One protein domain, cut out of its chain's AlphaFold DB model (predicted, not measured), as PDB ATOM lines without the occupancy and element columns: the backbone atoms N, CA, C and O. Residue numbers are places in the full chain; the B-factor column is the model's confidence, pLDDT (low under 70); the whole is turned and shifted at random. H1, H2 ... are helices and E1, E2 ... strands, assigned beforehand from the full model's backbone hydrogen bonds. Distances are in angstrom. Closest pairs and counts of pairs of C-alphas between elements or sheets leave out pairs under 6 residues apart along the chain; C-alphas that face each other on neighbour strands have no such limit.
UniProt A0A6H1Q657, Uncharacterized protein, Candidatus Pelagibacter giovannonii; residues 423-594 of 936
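AT A GLANCE: This is residues 423 to 594 of the 936 residues of an uncharacterized protein of Candidatus Pelagibacter giovannonii (UniProt A0A6H1Q657). Two long helices, H1 and H7, lie side by side as one arm of a rough V, and a strongly twisted five-stranded sheet makes the other arm, with E5 leading directly into H7 near the corner. The short helix H3 sits between the sheet and H7, H4 packs across both long helices near the start of H1, and residues 447 to 453 stick out. The printed part has 172 residues with seven named helices and five named strands, in the order H1 E1 E2 H2 H3 H4 H5 E3 E4 H6 E5 H7. The sheet runs E2 - E1 - E5 - E3 - E4, all antiparallel; the class is mixed, helices and strands. The whole is compact, with a radius of gyration of the C-alphas of 17.5 A and spans of 49 by 41 by 27 A.

HOW THE PARTS SIT: H1, residues 423 to 446, touches H7, residues 571 to 593, at a shallow tilt of 22 degrees, opposite ways; their closest C-alphas, of Ala 424 and Leu 590, are 5.6 A apart. E1, residues 460 to 467, and E2, residues 470 to 477, form a hairpin, with N 463 and O 474 2.9 A apart. H2, residues 478 to 483, stands up from the sheet over E2, at a height of 6.9 A. H3, residues 485 to 492, touches residues 574 to 581 of H7 alone, at a steep tilt of 56 degrees; the closest C-alphas, of Asn 491 and Met 578, are 6.8 A apart. H4, residues 497 to 503, is about perpendicular to H1, at 87 degrees, and touches its residues 426 to 430 alone, with the closest C-alphas, of Asn 426 and Thr 501, 6.1 A apart. H5, residues 509 to 516, is on the sheet at a height of 7.4 A, over none of its strands. E3, residues 524 to 532, and E4, residues 538 to 541, form a hairpin, with N 530 and O 539 2.8 A apart. H6, residues 546 to 549, is on the sheet at a height of 8.0 A. E5, residues 561 to 570, bends by 63 degrees at residue 564 and is antiparallel to E1, with N 464 and O 568 2.8 A apart, and to E3, with N 527 and O 567 2.8 A apart. E4, H6 and E5 make a split strand-helix-strand unit, two strands running the same way with E3 between them, and its crossover is right-handed. H7 only grazes the sheet, with residues 571 to 577. Every O i to N i+4 pair is within hydrogen-bond range in H1, H2, H3, H5 and H7; H4 has 2 of 3, and H6 is too short for such a pair.

IN THESE COORDINATES: H1 begins at C-alpha 423, (181.621, 130.517, 116.379), and is 34.3 A long; H7 is 32.2 A long and ends at C-alpha 593, (187.983, 131.852, 115.451). E3 is 25.7 A long and E5 25.8 A.

THE WHOLE: The C-alphas farthest apart, of Lys 469 and Ser 594, are 52.3 A apart. The printed part has no cut, and the links H1 to E1 and H6 to E5 are long. Mean pLDDT of the printed part is 78.7; 32 residues are under 70, among them 495 to 502 and 588 to 594.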
ATOM      1  N   ASP A 423     181.633 129.334 117.227       60.19
ATOM      2  CA  ASP A 423     181.621 130.517 116.379       60.19
ATOM      3  C   ASP A 423     182.104 130.205 114.956       60.19
ATOM      4  O   ASP A 423     181.545 130.743 114.004       60.19
ATOM      5  N   ALA A 424     183.080 129.304 114.783       64.44
ATOM      6  CA  ALA A 424     183.583 128.911 113.465       64.44
ATOM      7  C   ALA A 424     182.497 128.262 112.592       64.44
ATOM      8  O   ALA A 424     182.419 128.571 111.403       64.44
ATOM      9  N   ASP A 425     181.627 127.434 113.172       69.12
ATOM     10  CA  ASP A 425     180.518 126.801 112.447       69.12
ATOM     11  C   ASP A 425     179.500 127.848 111.970       69.12
ATOM     12  O   ASP A 425     179.142 127.879 110.791       69.12
ATOM     13  N   ASN A 426     179.143 128.793 112.845       74.19
ATOM     14  CA  ASN A 426     178.265 129.915 112.497       74.19
ATOM     15  C   ASN A 426     178.860 130.787 111.372       74.19
ATOM     16  O   ASN A 426     178.142 131.243 110.479       74.19
ATOM     17  N   PHE A 427     180.176 131.024 111.386       75.25
ATOM     18  CA  PHE A 427     180.849 131.749 110.304       75.25
ATOM     19  C   PHE A 427     180.912 130.945 109.003       75.25
ATOM     20  O   PHE A 427     180.772 131.543 107.938       75.25
ATOM     21  N   ASN A 428     181.094 129.623 109.060       76.56
ATOM     22  CA  ASN A 428     181.072 128.754 107.880       76.56
ATOM     23  C   ASN A 428     179.691 128.747 107.207       76.56
ATOM     24  O   ASN A 428     179.601 128.885 105.985       76.56
ATOM     25  N   GLU A 429     178.617 128.637 107.990       82.56
ATOM     26  CA  GLU A 429     177.244 128.709 107.481       82.56
ATOM     27  C   GLU A 429     176.980 130.059 106.800       82.56
ATOM     28  O   GLU A 429     176.539 130.118 105.646       82.56
ATOM     29  N   LEU A 430     177.344 131.155 107.470       82.56
ATOM     30  CA  LEU A 430     177.220 132.502 106.922       82.56
ATOM     31  C   LEU A 430     178.060 132.692 105.648       82.56
ATOM     32  O   LEU A 430     177.582 133.288 104.682       82.56
ATOM     33  N   LEU A 431     179.291 132.177 105.613       85.62
ATOM     34  CA  LEU A 431     180.169 132.245 104.445       85.62
ATOM     35  C   LEU A 431     179.540 131.546 103.234       85.62
ATOM     36  O   LEU A 431     179.565 132.086 102.127       85.62
ATOM     37  N   ASN A 432     178.948 130.367 103.435       85.69
ATOM     38  CA  ASN A 432     178.250 129.632 102.380       85.69
ATOM     39  C   ASN A 432     177.024 130.400 101.869       85.69
ATOM     40  O   ASN A 432     176.805 130.474 100.654       85.69
ATOM     41  N   LYS A 433     176.271 131.035 102.774       88.69
ATOM     42  CA  LYS A 433     175.148 131.910 102.419       88.69
ATOM     43  C   LYS A 433     175.610 133.093 101.562       88.69
ATOM     44  O   LYS A 433     175.084 133.284 100.469       88.69
ATOM     45  N   VAL A 434     176.639 133.825 101.996       87.25
ATOM     46  CA  VAL A 434     177.190 134.977 101.256       87.25
ATOM     47  C   VAL A 434     177.723 134.569  99.885       87.25
ATOM     48  O   VAL A 434     177.440 135.243  98.897       87.25
ATOM     49  N   LYS A 435     178.436 133.440  99.781       88.81
ATOM     50  CA  LYS A 435     178.904 132.907  98.488       88.81
ATOM     51  C   LYS A 435     177.747 132.586  97.547       88.81
ATOM     52  O   LYS A 435     177.824 132.885  96.358       88.81
ATOM     53  N   THR A 436     176.676 132.001  98.077       90.75
ATOM     54  CA  THR A 436     175.469 131.686  97.305       90.75
ATOM     55  C   THR A 436     174.797 132.956  96.793       90.75
ATOM     56  O   THR A 436     174.538 133.071  95.598       90.75
ATOM     57  N   GLU A 437     174.585 133.942  97.669       90.88
ATOM     58  CA  GLU A 437     174.006 135.239  97.300       90.88
ATOM     59  C   GLU A 437     174.862 135.968  96.255       90.88
ATOM     60  O   GLU A 437     174.333 136.449  95.253       90.88
ATOM     61  N   LYS A 438     176.190 135.974  96.425       89.38
ATOM     62  CA  LYS A 438     177.132 136.554  95.461       89.38
ATOM     63  C   LYS A 438     177.033 135.886  94.094       89.38
ATOM     64  O   LYS A 438     176.944 136.578  93.084       89.38
ATOM     65  N   ASN A 439     177.018 134.556  94.049       87.19
ATOM     66  CA  ASN A 439     176.910 133.813  92.794       87.19
ATOM     67  C   ASN A 439     175.576 134.082  92.084       87.19
ATOM     68  O   ASN A 439     175.572 134.282  90.869       87.19
ATOM     69  N   ASN A 440     174.469 134.144  92.828       90.69
ATOM     70  CA  ASN A 440     173.157 134.490  92.277       90.69
ATOM     71  C   ASN A 440     173.161 135.908  91.688       90.69
ATOM     72  O   ASN A 440     172.732 136.100  90.551       90.69
ATOM     73  N   LEU A 441     173.716 136.888  92.409       89.94
ATOM     74  CA  LEU A 441     173.823 138.263  91.924       89.94
ATOM     75  C   LEU A 441     174.684 138.360  90.659       89.94
ATOM     76  O   LEU A 441     174.299 139.025  89.701       89.94
ATOM     77  N   LEU A 442     175.828 137.672  90.615       85.62
ATOM     78  CA  LEU A 442     176.680 137.642  89.423       85.62
ATOM     79  C   LEU A 442     175.934 137.064  88.212       85.62
ATOM     80  O   LEU A 442     176.031 137.622  87.119       85.62
ATOM     81  N   GLN A 443     175.137 136.006  88.401       85.38
ATOM     82  CA  GLN A 443     174.281 135.463  87.341       85.38
ATOM     83  C   GLN A 443     173.208 136.462  86.894       85.38
ATOM     84  O   GLN A 443     172.971 136.613  85.696       85.38
ATOM     85  N   GLU A 444     172.578 137.182  87.823       86.94
ATOM     86  CA  GLU A 444     171.613 138.225  87.472       86.94
ATOM     87  C   GLU A 444     172.241 139.346  86.644       86.94
ATOM     88  O   GLU A 444     171.654 139.758  85.644       86.94
ATOM     89  N   ILE A 445     173.421 139.835  87.038       83.19
ATOM     90  CA  ILE A 445     174.135 140.884  86.302       83.19
ATOM     91  C   ILE A 445     174.556 140.351  84.920       83.19
ATOM     92  O   ILE A 445     174.453 141.080  83.931       83.19
ATOM     93  N   GLN A 446     174.959 139.077  84.816       82.31
ATOM     94  CA  GLN A 446     175.356 138.433  83.554       82.31
ATOM     95  C   GLN A 446     174.198 138.334  82.558       82.31
ATOM     96  O   GLN A 446     174.408 138.448  81.350       82.31
ATOM     97  N   ASN A 447     172.980 138.147  83.069       81.75
ATOM     98  CA  ASN A 447     171.765 138.007  82.272       81.75
ATOM     99  C   ASN A 447     171.181 139.348  81.792       81.75
ATOM    100  O   ASN A 447     170.203 139.351  81.040       81.75
ATOM    101  N   LEU A 448     171.756 140.488  82.196       77.31
ATOM    102  CA  LEU A 448     171.308 141.798  81.726       77.31
ATOM    103  C   LEU A 448     171.608 141.979  80.221       77.31
ATOM    104  O   LEU A 448     172.701 141.623  79.773       77.31
ATOM    105  N   PRO A 449     170.689 142.570  79.425       72.56
ATOM    106  CA  PRO A 449     170.853 142.712  77.973       72.56
ATOM    107  C   PRO A 449     172.168 143.374  77.540       72.56
ATOM    108  O   PRO A 449     172.753 142.975  76.537       72.56
ATOM    109  N   GLN A 450     172.643 144.352  78.313       67.31
ATOM    110  CA  GLN A 450     173.889 145.084  78.076       67.31
ATOM    111  C   GLN A 450     175.166 144.271  78.350       67.31
ATOM    112  O   GLN A 450     176.221 144.631  77.842       67.31
ATOM    113  N   ASN A 451     175.074 143.170  79.104       69.06
ATOM    114  CA  ASN A 451     176.211 142.328  79.502       69.06
ATOM    115  C   ASN A 451     176.261 141.003  78.728       69.06
ATOM    116  O   ASN A 451     177.074 140.120  79.016       69.06
ATOM    117  N   LYS A 452     175.396 140.846  77.721       64.81
ATOM    118  CA  LYS A 452     175.341 139.651  76.881       64.81
ATOM    119  C   LYS A 452     176.677 139.495  76.138       64.81
ATOM    120  O   LYS A 452     177.033 140.346  75.329       64.81
ATOM    121  N   ASN A 453     177.393 138.399  76.403       61.72
ATOM    122  CA  ASN A 453     178.746 138.081  75.902       61.72
ATOM    123  C   ASN A 453     179.919 138.870  76.527       61.72
ATOM    124  O   ASN A 453     181.021 138.833  75.981       61.72
ATOM    125  N   ILE A 454     179.722 139.542  77.663       68.25
ATOM    126  CA  ILE A 454     180.800 140.167  78.447       68.25
ATOM    127  C   ILE A 454     181.013 139.331  79.711       68.25
ATOM    128  O   ILE A 454     180.051 139.070  80.427       68.25
ATOM    129  N   LEU A 455     182.248 138.896  79.984       67.50
ATOM    130  CA  LEU A 455     182.587 138.234  81.249       67.50
ATOM    131  C   LEU A 455     182.551 139.260  82.382       67.50
ATOM    132  O   LEU A 455     183.270 140.258  82.334       67.50
ATOM    133  N   ILE A 456     181.729 139.011  83.398       69.12
ATOM    134  CA  ILE A 456     181.685 139.862  84.587       69.12
ATOM    135  C   ILE A 456     182.814 139.474  85.529       69.12
ATOM    136  O   ILE A 456     182.890 138.341  86.002       69.12
ATOM    137  N   ASP A 457     183.659 140.451  85.834       74.38
ATOM    138  CA  ASP A 457     184.668 140.337  86.875       74.38
ATOM    139  C   ASP A 457     184.088 140.780  88.229       74.38
ATOM    140  O   ASP A 457     183.504 141.860  88.368       74.38
ATOM    141  N   SER A 458     184.258 139.929  89.240       71.25
ATOM    142  CA  SER A 458     183.842 140.189  90.622       71.25
ATOM    143  C   SER A 458     184.621 141.334  91.279       71.25
ATOM    144  O   SER A 458     184.132 141.895  92.257       71.25
ATOM    145  N   TYR A 459     185.795 141.691  90.748       78.00
ATOM    146  CA  TYR A 459     186.717 142.679  91.320       78.00
ATOM    147  C   TYR A 459     186.808 143.985  90.523       78.00
ATOM    148  O   TYR A 459     187.648 144.824  90.842       78.00
ATOM    149  N   ASN A 460     185.965 144.183  89.507       82.69
ATOM    150  CA  ASN A 460     185.885 145.437  88.759       82.69
ATOM    151  C   ASN A 460     184.462 145.995  88.808       82.69
ATOM    152  O   ASN A 460     183.497 145.249  88.658       82.69
ATOM    153  N   TYR A 461     184.328 147.303  89.002       85.25
ATOM    154  CA  TYR A 461     183.060 147.990  89.241       85.25
ATOM    155  C   TYR A 461     182.889 149.151  88.278       85.25
ATOM    156  O   TYR A 461     183.847 149.849  87.953       85.25
ATOM    157  N   LYS A 462     181.652 149.369  87.841       85.38
ATOM    158  CA  LYS A 462     181.310 150.470  86.944       85.38
ATOM    159  C   LYS A 462     180.845 151.689  87.740       85.38
ATOM    160  O   LYS A 462     179.881 151.599  88.500       85.38
ATOM    161  N   LEU A 463     181.492 152.826  87.511       86.19
ATOM    162  CA  LEU A 463     181.100 154.139  88.020       86.19
ATOM    163  C   LEU A 463     180.747 155.063  86.853       86.19
ATOM    164  O   LEU A 463     181.255 154.911  85.744       86.19
ATOM    165  N   THR A 464     179.852 156.017  87.085       86.00
ATOM    166  CA  THR A 464     179.485 157.042  86.105       86.00
ATOM    167  C   THR A 464     179.700 158.423  86.701       86.00
ATOM    168  O   THR A 464     178.907 158.884  87.518       86.00
ATOM    169  N   ILE A 465     180.743 159.108  86.250       84.38
ATOM    170  CA  ILE A 465     181.057 160.474  86.660       84.38
ATOM    171  C   ILE A 465     180.094 161.426  85.950       84.38
ATOM    172  O   ILE A 465     179.996 161.440  84.718       84.38
ATOM    173  N   VAL A 466     179.385 162.246  86.720       84.81
ATOM    174  CA  VAL A 466     178.420 163.239  86.238       84.81
ATOM    175  C   VAL A 466     178.910 164.644  86.576       84.81
ATOM    176  O   VAL A 466     178.896 165.081  87.730       84.81
ATOM    177  N   SER A 467     179.282 165.392  85.536       77.94
ATOM    178  CA  SER A 467     179.682 166.799  85.629       77.94
ATOM    179  C   SER A 467     178.792 167.654  84.726       77.94
ATOM    180  O   SER A 467     178.909 167.666  83.496       77.94
ATOM    181  N   GLY A 468     177.824 168.341  85.335       76.44
ATOM    182  CA  GLY A 468     176.807 169.100  84.606       76.44
ATOM    183  C   GLY A 468     175.935 168.199  83.721       76.44
ATOM    184  O   GLY A 468     175.170 167.384  84.230       76.44
ATOM    185  N   LYS A 469     176.019 168.375  82.395       76.94
ATOM    186  CA  LYS A 469     175.306 167.540  81.402       76.94
ATOM    187  C   LYS A 469     176.140 166.364  80.881       76.94
ATOM    188  O   LYS A 469     175.588 165.508  80.194       76.94
ATOM    189  N   ASN A 470     177.439 166.334  81.175       81.12
ATOM    190  CA  ASN A 470     178.340 165.300  80.683       81.12
ATOM    191  C   ASN A 470     178.307 164.090  81.620       81.12
ATOM    192  O   ASN A 470     178.309 164.251  82.843       81.12
ATOM    193  N   LYS A 471     178.291 162.894  81.028       85.94
ATOM    194  CA  LYS A 471     178.409 161.616  81.730       85.94
ATOM    195  C   LYS A 471     179.561 160.819  81.143       85.94
ATOM    196  O   LYS A 471     179.622 160.655  79.925       85.94
ATOM    197  N   THR A 472     180.429 160.311  82.005       85.94
ATOM    198  CA  THR A 472     181.561 159.468  81.618       85.94
ATOM    199  C   THR A 472     181.524 158.195  82.444       85.94
ATOM    200  O   THR A 472     181.408 158.262  83.662       85.94
ATOM    201  N   GLU A 473     181.581 157.043  81.784       84.75
ATOM    202  CA  GLU A 473     181.623 155.744  82.454       84.75
ATOM    203  C   GLU A 473     183.075 155.316  82.665       84.75
ATOM    204  O   GLU A 473     183.887 155.395  81.741       84.75
ATOM    205  N   GLU A 474     183.389 154.835  83.862       83.56
ATOM    206  CA  GLU A 474     184.712 154.354  84.241       83.56
ATOM    207  C   GLU A 474     184.601 152.974  84.894       83.56
ATOM    208  O   GLU A 474     183.707 152.716  85.702       83.56
ATOM    209  N   MET A 475     185.514 152.075  84.527       83.06
ATOM    210  CA  MET A 475     185.679 150.783  85.188       83.06
ATOM    211  C   MET A 475     186.815 150.902  86.197       83.06
ATOM    212  O   MET A 475     187.952 151.170  85.814       83.06
ATOM    213  N   VAL A 476     186.516 150.673  87.471       81.75
ATOM    214  CA  VAL A 476     187.484 150.759  88.565       81.75
ATOM    215  C   VAL A 476     187.678 149.399  89.220       81.75
ATOM    216  O   VAL A 476     186.724 148.653  89.436       81.75
ATOM    217  N   SER A 477     188.922 149.070  89.564       83.06
ATOM    218  CA  SER A 477     189.208 147.858  90.333       83.06
ATOM    219  C   SER A 477     188.695 147.980  91.771       83.06
ATOM    220  O   SER A 477     188.516 149.086  92.279       83.06
ATOM    221  N   MET A 478     188.521 146.858  92.470       78.50
ATOM    222  CA  MET A 478     188.154 146.834  93.889       78.50
ATOM    223  C   MET A 478     189.127 147.640  94.744       78.50
ATOM    224  O   MET A 478     188.693 148.416  95.584       78.50
ATOM    225  N   LYS A 479     190.432 147.506  94.480       76.31
ATOM    226  CA  LYS A 479     191.469 148.278  95.169       76.31
ATOM    227  C   LYS A 479     191.251 149.779  94.967       76.31
ATOM    228  O   LYS A 479     191.166 150.522  95.932       76.31
ATOM    229  N   THR A 480     191.063 150.197  93.715       77.44
ATOM    230  CA  THR A 480     190.779 151.597  93.377       77.44
ATOM    231  C   THR A 480     189.499 152.091  94.048       77.44
ATOM    232  O   THR A 480     189.478 153.197  94.575       77.44
ATOM    233  N   LEU A 481     188.439 151.275  94.062       78.06
ATOM    234  CA  LEU A 481     187.164 151.622  94.685       78.06
ATOM    235  C   LEU A 481     187.288 151.778  96.211       78.06
ATOM    236  O   LEU A 481     186.642 152.652  96.783       78.06
ATOM    237  N   GLU A 482     188.110 150.954  96.863       73.00
ATOM    238  CA  GLU A 482     188.412 151.027  98.302       73.00
ATOM    239  C   GLU A 482     189.255 152.247  98.678       73.00
ATOM    240  O   GLU A 482     189.049 152.834  99.746       73.00
ATOM    241  N   ASP A 483     190.162 152.647  97.788       66.75
ATOM    242  CA  ASP A 483     191.020 153.819  97.960       66.75
ATOM    243  C   ASP A 483     190.242 155.138  97.770       66.75
ATOM    244  O   ASP A 483     190.675 156.191  98.247       66.75
ATOM    245  N   VAL A 484     189.059 155.097  97.141       68.12
ATOM    246  CA  VAL A 484     188.153 156.250  97.012       68.12
ATOM    247  C   VAL A 484     186.993 156.206  98.012       68.12
ATOM    248  O   VAL A 484     186.570 155.169  98.521       68.12
ATOM    249  N   PHE A 485     186.412 157.376  98.283       69.44
ATOM    250  CA  PHE A 485     185.386 157.532  99.317       69.44
ATOM    251  C   PHE A 485     184.097 156.746  99.059       69.44
ATOM    252  O   PHE A 485     183.362 156.474 100.007       69.44
ATOM    253  N   ILE A 486     183.826 156.347  97.815       73.31
ATOM    254  CA  ILE A 486     182.663 155.522  97.476       73.31
ATOM    255  C   ILE A 486     182.781 154.144  98.137       73.31
ATOM    256  O   ILE A 486     181.892 153.769  98.900       73.31
ATOM    257  N   GLY A 487     183.886 153.414  97.940       71.25
ATOM    258  CA  GLY A 487     184.080 152.104  98.570       71.25
ATOM    259  C   GLY A 487     184.154 152.188 100.095       71.25
ATOM    260  O   GLY A 487     183.626 151.308 100.784       71.25
ATOM    261  N   GLN A 488     184.718 153.274 100.635       72.75
ATOM    262  CA  GLN A 488     184.718 153.546 102.077       72.75
ATOM    263  C   GLN A 488     183.298 153.729 102.627       72.75
ATOM    264  O   GLN A 488     182.970 153.141 103.657       72.75
ATOM    265  N   ARG A 489     182.433 154.483 101.929       75.06
ATOM    266  CA  ARG A 489     181.017 154.650 102.297       75.06
ATOM    267  C   ARG A 489     180.240 153.350 102.165       75.06
ATOM    268  O   ARG A 489     179.539 152.984 103.096       75.06
ATOM    269  N   LEU A 490     180.388 152.610 101.070       79.12
ATOM    270  CA  LEU A 490     179.732 151.308 100.915       79.12
ATOM    271  C   LEU A 490     180.097 150.354 102.064       79.12
ATOM    272  O   LEU A 490     179.236 149.668 102.615       79.12
ATOM    273  N   ASN A 491     181.359 150.372 102.500       75.44
ATOM    274  CA  ASN A 491     181.841 149.544 103.601       75.44
ATOM    275  C   ASN A 491     181.181 149.869 104.960       75.44
ATOM    276  O   ASN A 491     181.129 148.976 105.809       75.44
ATOM    277  N   THR A 492     180.642 151.082 105.174       76.44
ATOM    278  CA  THR A 492     179.929 151.437 106.422       76.44
ATOM    279  C   THR A 492     178.546 150.803 106.531       76.44
ATOM    280  O   THR A 492     178.012 150.709 107.631       76.44
ATOM    281  N   TYR A 493     177.964 150.341 105.419       78.25
ATOM    282  CA  TYR A 493     176.677 149.630 105.421       78.25
ATOM    283  C   TYR A 493     176.837 148.119 105.600       78.25
ATOM    284  O   TYR A 493     175.839 147.413 105.737       78.25
ATOM    285  N   ILE A 494     178.071 147.612 105.621       76.56
ATOM    286  CA  ILE A 494     178.372 146.200 105.851       76.56
ATOM    287  C   ILE A 494     178.483 145.963 107.353       76.56
ATOM    288  O   ILE A 494     179.374 146.514 108.005       76.56
ATOM    289  N   ALA A 495     177.625 145.100 107.897       69.06
ATOM    290  CA  ALA A 495     177.655 144.787 109.320       69.06
ATOM    291  C   ALA A 495     178.974 144.079 109.706       69.06
ATOM    292  O   ALA A 495     179.551 143.358 108.889       69.06
ATOM    293  N   PRO A 496     179.481 144.246 110.938       68.19
ATOM    294  CA  PRO A 496     180.576 143.432 111.460       68.19
ATOM    295  C   PRO A 496     180.239 141.928 111.423       68.19
ATOM    296  O   PRO A 496     179.094 141.575 111.714       68.19
ATOM    297  N   PRO A 497     181.202 141.025 111.148       66.12
ATOM    298  CA  PRO A 497     180.940 139.586 111.036       66.12
ATOM    299  C   PRO A 497     180.178 138.978 112.224       66.12
ATOM    300  O   PRO A 497     179.262 138.191 112.012       66.12
ATOM    301  N   ALA A 498     180.479 139.392 113.459       60.53
ATOM    302  CA  ALA A 498     179.778 138.919 114.659       60.53
ATOM    303  C   ALA A 498     178.280 139.296 114.699       60.53
ATOM    304  O   ALA A 498     177.465 138.589 115.287       60.53
ATOM    305  N   LEU A 499     177.891 140.410 114.073       61.25
ATOM    306  CA  LEU A 499     176.486 140.792 113.920       61.25
ATOM    307  C   LEU A 499     175.841 140.081 112.727       61.25
ATOM    308  O   LEU A 499     174.662 139.727 112.799       61.25
ATOM    309  N   GLN A 500     176.601 139.832 111.657       68.69
ATOM    310  CA  GLN A 500     176.117 139.071 110.505       68.69
ATOM    311  C   GLN A 500     175.745 137.634 110.896       68.69
ATOM    312  O   GLN A 500     174.700 137.151 110.470       68.69
ATOM    313  N   THR A 501     176.536 136.974 111.749       63.41
ATOM    314  CA  THR A 501     176.234 135.615 112.236       63.41
ATOM    315  C   THR A 501     174.997 135.585 113.130       63.41
ATOM    316  O   THR A 501     174.172 134.688 113.003       63.41
ATOM    317  N   ARG A 502     174.810 136.592 113.993       69.56
ATOM    318  CA  ARG A 502     173.646 136.679 114.895       69.56
ATOM    319  C   ARG A 502     172.339 137.021 114.182       69.56
ATOM    320  O   ARG A 502     171.280 136.554 114.584       69.56
ATOM    321  N   THR A 503     172.396 137.896 113.182       71.94
ATOM    322  CA  THR A 503     171.193 138.469 112.548       71.94
ATOM    323  C   THR A 503     170.892 137.881 111.173       71.94
ATOM    324  O   THR A 503     169.808 138.104 110.636       71.94
ATOM    325  N   GLY A 504     171.858 137.192 110.559       70.19
ATOM    326  CA  GLY A 504     171.791 136.720 109.179       70.19
ATOM    327  C   GLY A 504     171.774 137.835 108.124       70.19
ATOM    328  O   GLY A 504     171.651 137.520 106.936       70.19
ATOM    329  N   LYS A 505     171.866 139.112 108.533       75.56
ATOM    330  CA  LYS A 505     171.894 140.290 107.655       75.56
ATOM    331  C   LYS A 505     173.338 140.705 107.394       75.56
ATOM    332  O   LYS A 505     174.066 141.062 108.314       75.56
ATOM    333  N   VAL A 506     173.728 140.689 106.124       78.62
ATOM    334  CA  VAL A 506     175.114 140.916 105.694       78.62
ATOM    335  C   VAL A 506     175.421 142.419 105.569       78.62
ATOM    336  O   VAL A 506     176.445 142.903 106.053       78.62
ATOM    337  N   PHE A 507     174.496 143.189 104.989       80.69
ATOM    338  CA  PHE A 507     174.598 144.642 104.820       80.69
ATOM    339  C   PHE A 507     173.218 145.325 104.843       80.69
ATOM    340  O   PHE A 507     172.190 144.696 104.585       80.69
ATOM    341  N   ASN A 508     173.184 146.627 105.146       83.62
ATOM    342  CA  ASN A 508     171.975 147.454 105.162       83.62
ATOM    343  C   ASN A 508     171.741 148.137 103.805       83.62
ATOM    344  O   ASN A 508     172.055 149.313 103.617       83.62
ATOM    345  N   LYS A 509     171.150 147.393 102.862       85.62
ATOM    346  CA  LYS A 509     170.803 147.905 101.526       85.62
ATOM    347  C   LYS A 509     169.838 149.094 101.575       85.62
ATOM    348  O   LYS A 509     170.027 150.052 100.836       85.62
ATOM    349  N   GLN A 510     168.814 149.042 102.429       83.81
ATOM    350  CA  GLN A 510     167.797 150.095 102.468       83.81
ATOM    351  C   GLN A 510     168.386 151.420 102.958       83.81
ATOM    352  O   GLN A 510     168.184 152.434 102.307       83.81
ATOM    353  N   GLY A 511     169.201 151.397 104.017       84.12
ATOM    354  CA  GLY A 511     169.886 152.602 104.493       84.12
ATOM    355  C   GLY A 511     170.804 153.221 103.435       84.12
ATOM    356  O   GLY A 511     170.844 154.439 103.299       84.12
ATOM    357  N   LEU A 512     171.489 152.394 102.633       85.31
ATOM    358  CA  LEU A 512     172.308 152.880 101.518       85.31
ATOM    359  C   LEU A 512     171.456 153.612 100.466       85.31
ATOM    360  O   LEU A 512     171.845 154.675  99.983       85.31
ATOM    361  N   ILE A 513     170.288 153.056 100.129       85.25
ATOM    362  CA  ILE A 513     169.332 153.664  99.192       85.25
ATOM    363  C   ILE A 513     168.728 154.943  99.777       85.25
ATOM    364  O   ILE A 513     168.557 155.919  99.053       85.25
ATOM    365  N   ASP A 514     168.427 154.975 101.069       85.12
ATOM    366  CA  ASP A 514     167.854 156.158 101.711       85.12
ATOM    367  C   ASP A 514     168.853 157.332 101.702       85.12
ATOM    368  O   ASP A 514     168.475 158.477 101.438       85.12
ATOM    369  N   ASP A 515     170.141 157.044 101.913       83.69
ATOM    370  CA  ASP A 515     171.199 158.055 101.998       83.69
ATOM    371  C   ASP A 515     171.720 158.527 100.626       83.69
ATOM    372  O   ASP A 515     172.026 159.717 100.446       83.69
ATOM    373  N   PHE A 516     171.827 157.611  99.656       86.44
ATOM    374  CA  PHE A 516     172.459 157.858  98.353       86.44
ATOM    375  C   PHE A 516     171.550 157.585  97.152       86.44
ATOM    376  O   PHE A 516     171.957 157.818  96.021       86.44
ATOM    377  N   GLY A 517     170.315 157.133  97.338       89.38
ATOM    378  CA  GLY A 517     169.399 156.829  96.241       89.38
ATOM    379  C   GLY A 517     169.095 158.041  95.358       89.38
ATOM    380  O   GLY A 517     168.741 159.145  95.811       89.38
ATOM    381  N   LYS A 518     169.188 157.834  94.047       89.31
ATOM    382  CA  LYS A 518     168.855 158.857  93.067       89.31
ATOM    383  C   LYS A 518     167.341 159.053  93.003       89.31
ATOM    384  O   LYS A 518     166.546 158.125  92.871       89.31
ATOM    385  N   LYS A 519     166.901 160.312  93.083       84.50
ATOM    386  CA  LYS A 519     165.461 160.622  93.057       84.50
ATOM    387  C   LYS A 519     164.904 160.331  91.663       84.50
ATOM    388  O   LYS A 519     165.357 160.936  90.698       84.50
ATOM    389  N   GLY A 520     163.889 159.473  91.594       84.56
ATOM    390  CA  GLY A 520     163.238 159.090  90.338       84.56
ATOM    391  C   GLY A 520     163.939 157.963  89.577       84.56
ATOM    392  O   GLY A 520     163.458 157.595  88.513       84.56
ATOM    393  N   ASP A 521     165.026 157.407  90.121       86.50
ATOM    394  CA  ASP A 521     165.715 156.249  89.557       86.50
ATOM    395  C   ASP A 521     166.103 155.278  90.686       86.50
ATOM    396  O   ASP A 521     167.100 155.503  91.375       86.50
ATOM    397  N   PRO A 522     165.302 154.224  90.918       82.25
ATOM    398  CA  PRO A 522     165.471 153.343  92.065       82.25
ATOM    399  C   PRO A 522     166.673 152.404  91.947       82.25
ATOM    400  O   PRO A 522     166.937 151.706  92.915       82.25
ATOM    401  N   ASN A 523     167.369 152.359  90.804       87.31
ATOM    402  CA  ASN A 523     168.505 151.460  90.572       87.31
ATOM    403  C   ASN A 523     169.863 152.166  90.656       87.31
ATOM    404  O   ASN A 523     170.895 151.509  90.550       87.31
ATOM    405  N   THR A 524     169.870 153.483  90.871       90.38
ATOM    406  CA  THR A 524     171.085 154.299  90.824       90.38
ATOM    407  C   THR A 524     171.343 154.962  92.173       90.38
ATOM    408  O   THR A 524     170.473 155.634  92.731       90.38
ATOM    409  N   LEU A 525     172.563 154.814  92.679       89.75
ATOM    410  CA  LEU A 525     173.111 155.585  93.793       89.75
ATOM    411  C   LEU A 525     173.828 156.822  93.248       89.75
ATOM    412  O   LEU A 525     174.471 156.746  92.209       89.75
ATOM    413  N   GLU A 526     173.716 157.950  93.939       89.81
ATOM    414  CA  GLU A 526     174.283 159.251  93.590       89.81
ATOM    415  C   GLU A 526     175.130 159.766  94.766       89.81
ATOM    416  O   GLU A 526     174.613 160.216  95.792       89.81
ATOM    417  N   PHE A 527     176.450 159.706  94.608       87.06
ATOM    418  CA  PHE A 527     177.438 160.169  95.576       87.06
ATOM    419  C   PHE A 527     177.838 161.609  95.259       87.06
ATOM    420  O   PHE A 527     178.289 161.917  94.156       87.06
ATOM    421  N   TYR A 528     177.675 162.511  96.228       84.75
ATOM    422  CA  TYR A 528     178.046 163.916  96.070       84.75
ATOM    423  C   TYR A 528     179.497 164.094  96.503       84.75
ATOM    424  O   TYR A 528     179.802 163.975  97.691       84.75
ATOM    425  N   MET A 529     180.378 164.364  95.542       82.69
ATOM    426  CA  MET A 529     181.816 164.431  95.772       82.69
ATOM    427  C   MET A 529     182.228 165.860  96.128       82.69
ATOM    428  O   MET A 529     181.951 166.809  95.390       82.69
ATOM    429  N   PHE A 530     182.881 166.003  97.277       82.19
ATOM    430  CA  PHE A 530     183.423 167.258  97.784       82.19
ATOM    431  C   PHE A 530     184.938 167.176  97.886       82.19
ATOM    432  O   PHE A 530     185.461 166.159  98.319       82.19
ATOM    433  N   GLU A 531     185.627 168.252  97.549       82.75
ATOM    434  CA  GLU A 531     187.074 168.381  97.666       82.75
ATOM    435  C   GLU A 531     187.419 169.379  98.768       82.75
ATOM    436  O   GLU A 531     186.858 170.478  98.831       82.75
ATOM    437  N   ASP A 532     188.335 169.004  99.652       79.88
ATOM    438  CA  ASP A 532     188.918 169.921 100.618       79.88
ATOM    439  C   ASP A 532     189.827 170.936  99.914       79.88
ATOM    440  O   ASP A 532     190.799 170.569  99.257       79.88
ATOM    441  N   SER A 533     189.550 172.230 100.085       81.50
ATOM    442  CA  SER A 533     190.215 173.292  99.321       81.50
ATOM    443  C   SER A 533     191.713 173.466  99.586       81.50
ATOM    444  O   SER A 533     192.340 174.269  98.898       81.50
ATOM    445  N   VAL A 534     192.263 172.821 100.618       74.88
ATOM    446  CA  VAL A 534     193.676 172.941 101.011       74.88
ATOM    447  C   VAL A 534     194.434 171.652 100.717       74.88
ATOM    448  O   VAL A 534     195.490 171.694 100.093       74.88
ATOM    449  N   SER A 535     193.906 170.508 101.150       75.56
ATOM    450  CA  SER A 535     194.557 169.205 100.981       75.56
ATOM    451  C   SER A 535     194.254 168.524  99.645       75.56
ATOM    452  O   SER A 535     194.943 167.568  99.299       75.56
ATOM    453  N   GLY A 536     193.224 168.967  98.912       74.38
ATOM    454  CA  GLY A 536     192.729 168.281  97.711       74.38
ATOM    455  C   GLY A 536     192.045 166.942  98.016       74.38
ATOM    456  O   GLY A 536     191.751 166.159  97.115       74.38
ATOM    457  N   ARG A 537     191.806 166.633  99.298       69.62
ATOM    458  CA  ARG A 537     191.179 165.380  99.719       69.62
ATOM    459  C   ARG A 537     189.711 165.362  99.305       69.62
ATOM    460  O   ARG A 537     188.939 166.225  99.718       69.62
ATOM    461  N   MET A 538     189.317 164.346  98.545       72.50
ATOM    462  CA  MET A 538     187.916 164.132  98.168       72.50
ATOM    463  C   MET A 538     187.084 163.625  99.360       72.50
ATOM    464  O   MET A 538     187.631 163.206 100.368       72.50
ATOM    465  N   THR A 539     185.755 163.650  99.288       72.69
ATOM    466  CA  THR A 539     184.859 162.920 100.191       72.69
ATOM    467  C   THR A 539     183.476 162.762  99.574       72.69
ATOM    468  O   THR A 539     182.983 163.666  98.903       72.69
ATOM    469  N   ALA A 540     182.842 161.609  99.797       73.12
ATOM    470  CA  ALA A 540     181.471 161.354  99.375       73.12
ATOM    471  C   ALA A 540     180.501 161.730 100.506       73.12
ATOM    472  O   ALA A 540     180.583 161.194 101.623       73.12
ATOM    473  N   VAL A 541     179.573 162.637 100.209       75.69
ATOM    474  CA  VAL A 541     178.589 163.189 101.150       75.69
ATOM    475  C   VAL A 541     177.191 162.685 100.798       75.69
ATOM    476  O   VAL A 541     176.836 162.552  99.624       75.69
ATOM    477  N   ARG A 542     176.391 162.394 101.830       77.62
ATOM    478  CA  ARG A 542     174.990 161.988 101.675       77.62
ATOM    479  C   ARG A 542     174.177 163.129 101.102       77.62
ATOM    480  O   ARG A 542     174.398 164.290 101.438       77.62
ATOM    481  N   LYS A 543     173.157 162.796 100.323       75.12
ATOM    482  CA  LYS A 543     172.310 163.783  99.647       75.12
ATOM    483  C   LYS A 543     171.674 164.810 100.590       75.12
ATOM    484  O   LYS A 543     171.532 165.974 100.221       75.12
ATOM    485  N   ILE A 544     171.283 164.377 101.787       72.50
ATOM    486  CA  ILE A 544     170.624 165.225 102.793       72.50
ATOM    487  C   ILE A 544     171.610 166.245 103.385       72.50
ATOM    488  O   ILE A 544     171.223 167.380 103.644       72.50
ATOM    489  N   ASP A 545     172.885 165.868 103.507       79.19
ATOM    490  CA  ASP A 545     173.915 166.659 104.189       79.19
ATOM    491  C   ASP A 545     174.660 167.621 103.252       79.19
ATOM    492  O   ASP A 545     175.468 168.425 103.708       79.19
ATOM    493  N   VAL A 546     174.417 167.561 101.936       80.06
ATOM    494  CA  VAL A 546     175.144 168.354 100.919       80.06
ATOM    495  C   VAL A 546     175.164 169.846 101.264       80.06
ATOM    496  O   VAL A 546     176.184 170.515 101.089       80.06
ATOM    497  N   LYS A 547     174.044 170.378 101.771       79.38
ATOM    498  CA  LYS A 547     173.932 171.793 102.150       79.38
ATOM    499  C   LYS A 547     174.815 172.141 103.345       79.38
ATOM    500  O   LYS A 547     175.489 173.163 103.304       79.38
ATOM    501  N   ASP A 548     174.851 171.269 104.344       77.69
ATOM    502  CA  ASP A 548     175.590 171.477 105.592       77.69
ATOM    503  C   ASP A 548     177.094 171.227 105.420       77.69
ATOM    504  O   ASP A 548     177.916 171.743 106.174       77.69
ATOM    505  N   TYR A 549     177.466 170.444 104.406       75.69
ATOM    506  CA  TYR A 549     178.859 170.166 104.064       75.69
ATOM    507  C   TYR A 549     179.497 171.245 103.184       75.69
ATOM    508  O   TYR A 549     180.721 171.353 103.117       75.69
ATOM    509  N   THR A 550     178.684 172.064 102.516       79.38
ATOM    510  CA  THR A 550     179.184 173.132 101.648       79.38
ATOM    511  C   THR A 550     179.875 174.205 102.487       79.38
ATOM    512  O   THR A 550     179.248 174.846 103.324       79.38
ATOM    513  N   ASN A 551     181.167 174.434 102.234       78.56
ATOM    514  CA  ASN A 551     182.045 175.327 103.000       78.56
ATOM    515  C   ASN A 551     182.311 174.897 104.451       78.56
ATOM    516  O   ASN A 551     182.819 175.710 105.231       78.56
ATOM    517  N   LYS A 552     182.001 173.646 104.812       82.19
ATOM    518  CA  LYS A 552     182.379 173.090 106.111       82.19
ATOM    519  C   LYS A 552     183.898 173.008 106.203       82.19
ATOM    520  O   LYS A 552     184.543 172.550 105.262       82.19
ATOM    521  N   GLU A 553     184.441 173.467 107.322       79.62
ATOM    522  CA  GLU A 553     185.876 173.420 107.586       79.62
ATOM    523  C   GLU A 553     186.294 171.997 107.981       79.62
ATOM    524  O   GLU A 553     185.648 171.356 108.817       79.62
ATOM    525  N   ASP A 554     187.340 171.490 107.338       70.19
ATOM    526  CA  ASP A 554     187.987 170.234 107.681       70.19
ATOM    527  C   ASP A 554     188.841 170.453 108.941       70.19
ATOM    528  O   ASP A 554     189.812 171.213 108.898       70.19
ATOM    529  N   PRO A 555     188.528 169.793 110.070       60.22
ATOM    530  CA  PRO A 555     189.243 170.001 111.328       60.22
ATOM    531  C   PRO A 555     190.722 169.591 111.273       60.22
ATOM    532  O   PRO A 555     191.475 169.946 112.176       60.22
ATOM    533  N   PHE A 556     191.147 168.843 110.248       57.09
ATOM    534  CA  PHE A 556     192.536 168.413 110.095       57.09
ATOM    535  C   PHE A 556     193.365 169.354 109.216       57.09
ATOM    536  O   PHE A 556     194.520 169.619 109.542       57.09
ATOM    537  N   SER A 557     192.806 169.847 108.105       68.31
ATOM    538  CA  SER A 557     193.532 170.705 107.156       68.31
ATOM    539  C   SER A 557     193.245 172.201 107.327       68.31
ATOM    540  O   SER A 557     194.002 173.020 106.807       68.31
ATOM    541  N   GLY A 558     192.149 172.572 108.004       74.75
ATOM    542  CA  GLY A 558     191.604 173.937 108.017       74.75
ATOM    543  C   GLY A 558     191.026 174.381 106.665       74.75
ATOM    544  O   GLY A 558     190.617 175.532 106.499       74.75
ATOM    545  N   GLY A 559     191.019 173.494 105.663       78.38
ATOM    546  CA  GLY A 559     190.424 173.739 104.358       78.38
ATOM    547  C   GLY A 559     188.904 173.662 104.403       78.38
ATOM    548  O   GLY A 559     188.309 173.193 105.369       78.38
ATOM    549  N   LYS A 560     188.245 174.188 103.370       84.69
ATOM    550  CA  LYS A 560     186.787 174.140 103.252       84.69
ATOM    551  C   LYS A 560     186.393 173.172 102.158       84.69
ATOM    552  O   LYS A 560     186.890 173.276 101.035       84.69
ATOM    553  N   TYR A 561     185.435 172.306 102.457       80.19
ATOM    554  CA  TYR A 561     184.883 171.398 101.466       80.19
ATOM    555  C   TYR A 561     184.069 172.151 100.414       80.19
ATOM    556  O   TYR A 561     183.126 172.889 100.724       80.19
ATOM    557  N   LYS A 562     184.422 171.932  99.148       85.25
ATOM    558  CA  LYS A 562     183.721 172.460  97.979       85.25
ATOM    559  C   LYS A 562     183.158 171.314  97.163       85.25
ATOM    560  O   LYS A 562     183.836 170.325  96.934       85.25
ATOM    561  N   PHE A 563     181.914 171.456  96.726       85.19
ATOM    562  CA  PHE A 563     181.309 170.486  95.824       85.19
ATOM    563  C   PHE A 563     182.035 170.501  94.474       85.19
ATOM    564  O   PHE A 563     182.244 171.578  93.910       85.19
ATOM    565  N   THR A 564     182.351 169.318  93.948       82.75
ATOM    566  CA  THR A 564     183.096 169.173  92.692       82.75
ATOM    567  C   THR A 564     182.225 168.534  91.611       82.75
ATOM    568  O   THR A 564     181.927 169.165  90.598       82.75
ATOM    569  N   TYR A 565     181.779 167.296  91.823       83.06
ATOM    570  CA  TYR A 565     180.993 166.525  90.854       83.06
ATOM    571  C   TYR A 565     180.137 165.466  91.563       83.06
ATOM    572  O   TYR A 565     180.115 165.386  92.794       83.06
ATOM    573  N   LYS A 566     179.386 164.676  90.793       86.94
ATOM    574  CA  LYS A 566     178.643 163.528  91.321       86.94
ATOM    575  C   LYS A 566     179.124 162.245  90.680       86.94
ATOM    576  O   LYS A 566     179.338 162.238  89.473       86.94
ATOM    577  N   ASP A 567     179.172 161.180  91.459       86.44
ATOM    578  CA  ASP A 567     179.349 159.831  90.937       86.44
ATOM    579  C   ASP A 567     178.053 159.047  91.050       86.44
ATOM    580  O   ASP A 567     177.400 159.033  92.092       86.44
ATOM    581  N   GLU A 568     177.672 158.397  89.958       90.50
ATOM    582  CA  GLU A 568     176.550 157.476  89.899       90.50
ATOM    583  C   GLU A 568     177.065 156.027  89.882       90.50
ATOM    584  O   GLU A 568     178.005 155.699  89.157       90.50
ATOM    585  N   MET A 569     176.440 155.148  90.666       89.75
ATOM    586  CA  MET A 569     176.736 153.710  90.697       89.75
ATOM    587  C   MET A 569     175.436 152.913  90.656       89.75
ATOM    588  O   MET A 569     174.478 153.259  91.348       89.75
ATOM    589  N   ASP A 570     175.401 151.834  89.876       89.69
ATOM    590  CA  ASP A 570     174.265 150.910  89.893       89.69
ATOM    591  C   ASP A 570     174.208 150.174  91.242       89.69
ATOM    592  O   ASP A 570     175.231 149.744  91.785       89.69
ATOM    593  N   ILE A 571     173.011 150.012  91.803       90.69
ATOM    594  CA  ILE A 571     172.827 149.349  93.100       90.69
ATOM    595  C   ILE A 571     173.351 147.909  93.078       90.69
ATOM    596  O   ILE A 571     173.908 147.460  94.079       90.69
ATOM    597  N   LYS A 572     173.244 147.187  91.956       89.75
ATOM    598  CA  LYS A 572     173.785 145.826  91.838       89.75
ATOM    599  C   LYS A 572     175.313 145.811  91.875       89.75
ATOM    600  O   LYS A 572     175.891 144.876  92.420       89.75
ATOM    601  N   GLU A 573     175.976 146.848  91.360       89.19
ATOM    602  CA  GLU A 573     177.432 147.004  91.492       89.19
ATOM    603  C   GLU A 573     177.825 147.255  92.956       89.19
ATOM    604  O   GLU A 573     178.782 146.659  93.457       89.19
ATOM    605  N   ALA A 574     177.048 148.073  93.674       89.81
ATOM    606  CA  ALA A 574     177.242 148.299  95.104       89.81
ATOM    607  C   ALA A 574     177.009 147.020  95.933       89.81
ATOM    608  O   ALA A 574     177.793 146.714  96.831       89.81
ATOM    609  N   GLU A 575     175.976 146.233  95.620       92.06
ATOM    610  CA  GLU A 575     175.719 144.931  96.251       92.06
ATOM    611  C   GLU A 575     176.834 143.926  95.985       92.06
ATOM    612  O   GLU A 575     177.282 143.253  96.912       92.06
ATOM    613  N   LYS A 576     177.332 143.864  94.745       90.25
ATOM    614  CA  LYS A 576     178.468 143.016  94.371       90.25
ATOM    615  C   LYS A 576     179.692 143.351  95.221       90.25
ATOM    616  O   LYS A 576     180.324 142.445  95.763       90.25
ATOM    617  N   TYR A 577     179.991 144.642  95.387       90.25
ATOM    618  CA  TYR A 577     181.076 145.106  96.253       90.25
ATOM    619  C   TYR A 577     180.844 144.707  97.713       90.25
ATOM    620  O   TYR A 577     181.726 144.125  98.347       90.25
ATOM    621  N   MET A 578     179.646 144.960  98.248       88.88
ATOM    622  CA  MET A 578     179.329 144.651  99.643       88.88
ATOM    623  C   MET A 578     179.373 143.150  99.943       88.88
ATOM    624  O   MET A 578     179.873 142.770 101.001       88.88
ATOM    625  N   LEU A 579     178.911 142.290  99.030       89.25
ATOM    626  CA  LEU A 579     178.987 140.831  99.164       89.25
ATOM    627  C   LEU A 579     180.432 140.335  99.120       89.25
ATOM    628  O   LEU A 579     180.829 139.566  99.993       89.25
ATOM    629  N   GLN A 580     181.236 140.820  98.169       86.75
ATOM    630  CA  GLN A 580     182.656 140.472  98.081       86.75
ATOM    631  C   GLN A 580     183.410 140.894  99.353       86.75
ATOM    632  O   GLN A 580     184.105 140.087  99.967       86.75
ATOM    633  N   LYS A 581     183.197 142.125  99.830       84.19
ATOM    634  CA  LYS A 581     183.843 142.620 101.052       84.19
ATOM    635  C   LYS A 581     183.347 141.909 102.314       84.19
ATOM    636  O   LYS A 581     184.108 141.748 103.270       84.19
ATOM    637  N   SER A 582     182.086 141.483 102.337       83.81
ATOM    638  CA  SER A 582     181.536 140.683 103.436       83.81
ATOM    639  C   SER A 582     182.155 139.297 103.476       83.81
ATOM    640  O   SER A 582     182.573 138.872 104.547       83.81
ATOM    641  N   GLU A 583     182.312 138.638 102.327       84.88
ATOM    642  CA  GLU A 583     183.057 137.382 102.222       84.88
ATOM    643  C   GLU A 583     184.487 137.536 102.767       84.88
ATOM    644  O   GLU A 583     184.910 136.737 103.600       84.88
ATOM    645  N   ASP A 584     185.204 138.602 102.403       78.12
ATOM    646  CA  ASP A 584     186.560 138.862 102.911       78.12
ATOM    647  C   ASP A 584     186.594 139.109 104.430       78.12
ATOM    648  O   ASP A 584     187.514 138.676 105.129       78.12
ATOM    649  N   LYS A 585     185.604 139.831 104.976       75.94
ATOM    650  CA  LYS A 585     185.476 140.065 106.426       75.94
ATOM    651  C   LYS A 585     185.138 138.775 107.176       75.94
ATOM    652  O   LYS A 585     185.743 138.522 108.215       75.94
ATOM    653  N   ILE A 586     184.221 137.961 106.652       76.31
ATOM    654  CA  ILE A 586     183.844 136.670 107.238       76.31
ATOM    655  C   ILE A 586     185.024 135.708 107.191       76.31
ATOM    656  O   ILE A 586     185.330 135.109 108.209       76.31
ATOM    657  N   ASN A 587     185.743 135.601 106.070       70.44
ATOM    658  CA  ASN A 587     186.928 134.744 105.965       70.44
ATOM    659  C   ASN A 587     188.014 135.132 106.981       70.44
ATOM    660  O   ASN A 587     188.637 134.260 107.583       70.44
ATOM    661  N   ARG A 588     188.230 136.436 107.209       65.31
ATOM    662  CA  ARG A 588     189.156 136.917 108.249       65.31
ATOM    663  C   ARG A 588     188.678 136.572 109.659       65.31
ATOM    664  O   ARG A 588     189.476 136.081 110.450       65.31
ATOM    665  N   ALA A 589     187.397 136.787 109.957       63.97
ATOM    666  CA  ALA A 589     186.812 136.445 111.252       63.97
ATOM    667  C   ALA A 589     186.834 134.930 111.505       63.97
ATOM    668  O   ALA A 589     187.266 134.494 112.565       63.97
ATOM    669  N   LEU A 590     186.465 134.135 110.498       63.22
ATOM    670  CA  LEU A 590     186.554 132.683 110.506       63.22
ATOM    671  C   LEU A 590     187.982 132.247 110.811       63.22
ATOM    672  O   LEU A 590     188.168 131.487 111.744       63.22
ATOM    673  N   LYS A 591     188.994 132.791 110.124       61.94
ATOM    674  CA  LYS A 591     190.405 132.481 110.405       61.94
ATOM    675  C   LYS A 591     190.821 132.824 111.842       61.94
ATOM    676  O   LYS A 591     191.659 132.128 112.400       61.94
ATOM    677  N   ALA A 592     190.257 133.878 112.430       58.25
ATOM    678  CA  ALA A 592     190.537 134.266 113.811       58.25
ATOM    679  C   ALA A 592     189.880 133.328 114.843       58.25
ATOM    680  O   ALA A 592     190.420 133.155 115.935       58.25
ATOM    681  N   VAL A 593     188.735 132.713 114.516       52.28
ATOM    682  CA  VAL A 593     187.983 131.852 115.451       52.28
ATOM    683  C   VAL A 593     188.110 130.349 115.186       52.28
ATOM    684  O   VAL A 593     187.925 129.545 116.103       52.28
ATOM    685  N   SER A 594     188.427 129.951 113.957       53.84
ATOM    686  CA  SER A 594     188.883 128.615 113.605       53.84
ATOM    687  C   SER A 594     190.362 128.593 113.954       53.84
ATOM    688  O   SER A 594     191.155 129.227 113.261       53.84
TER     689      SER A 594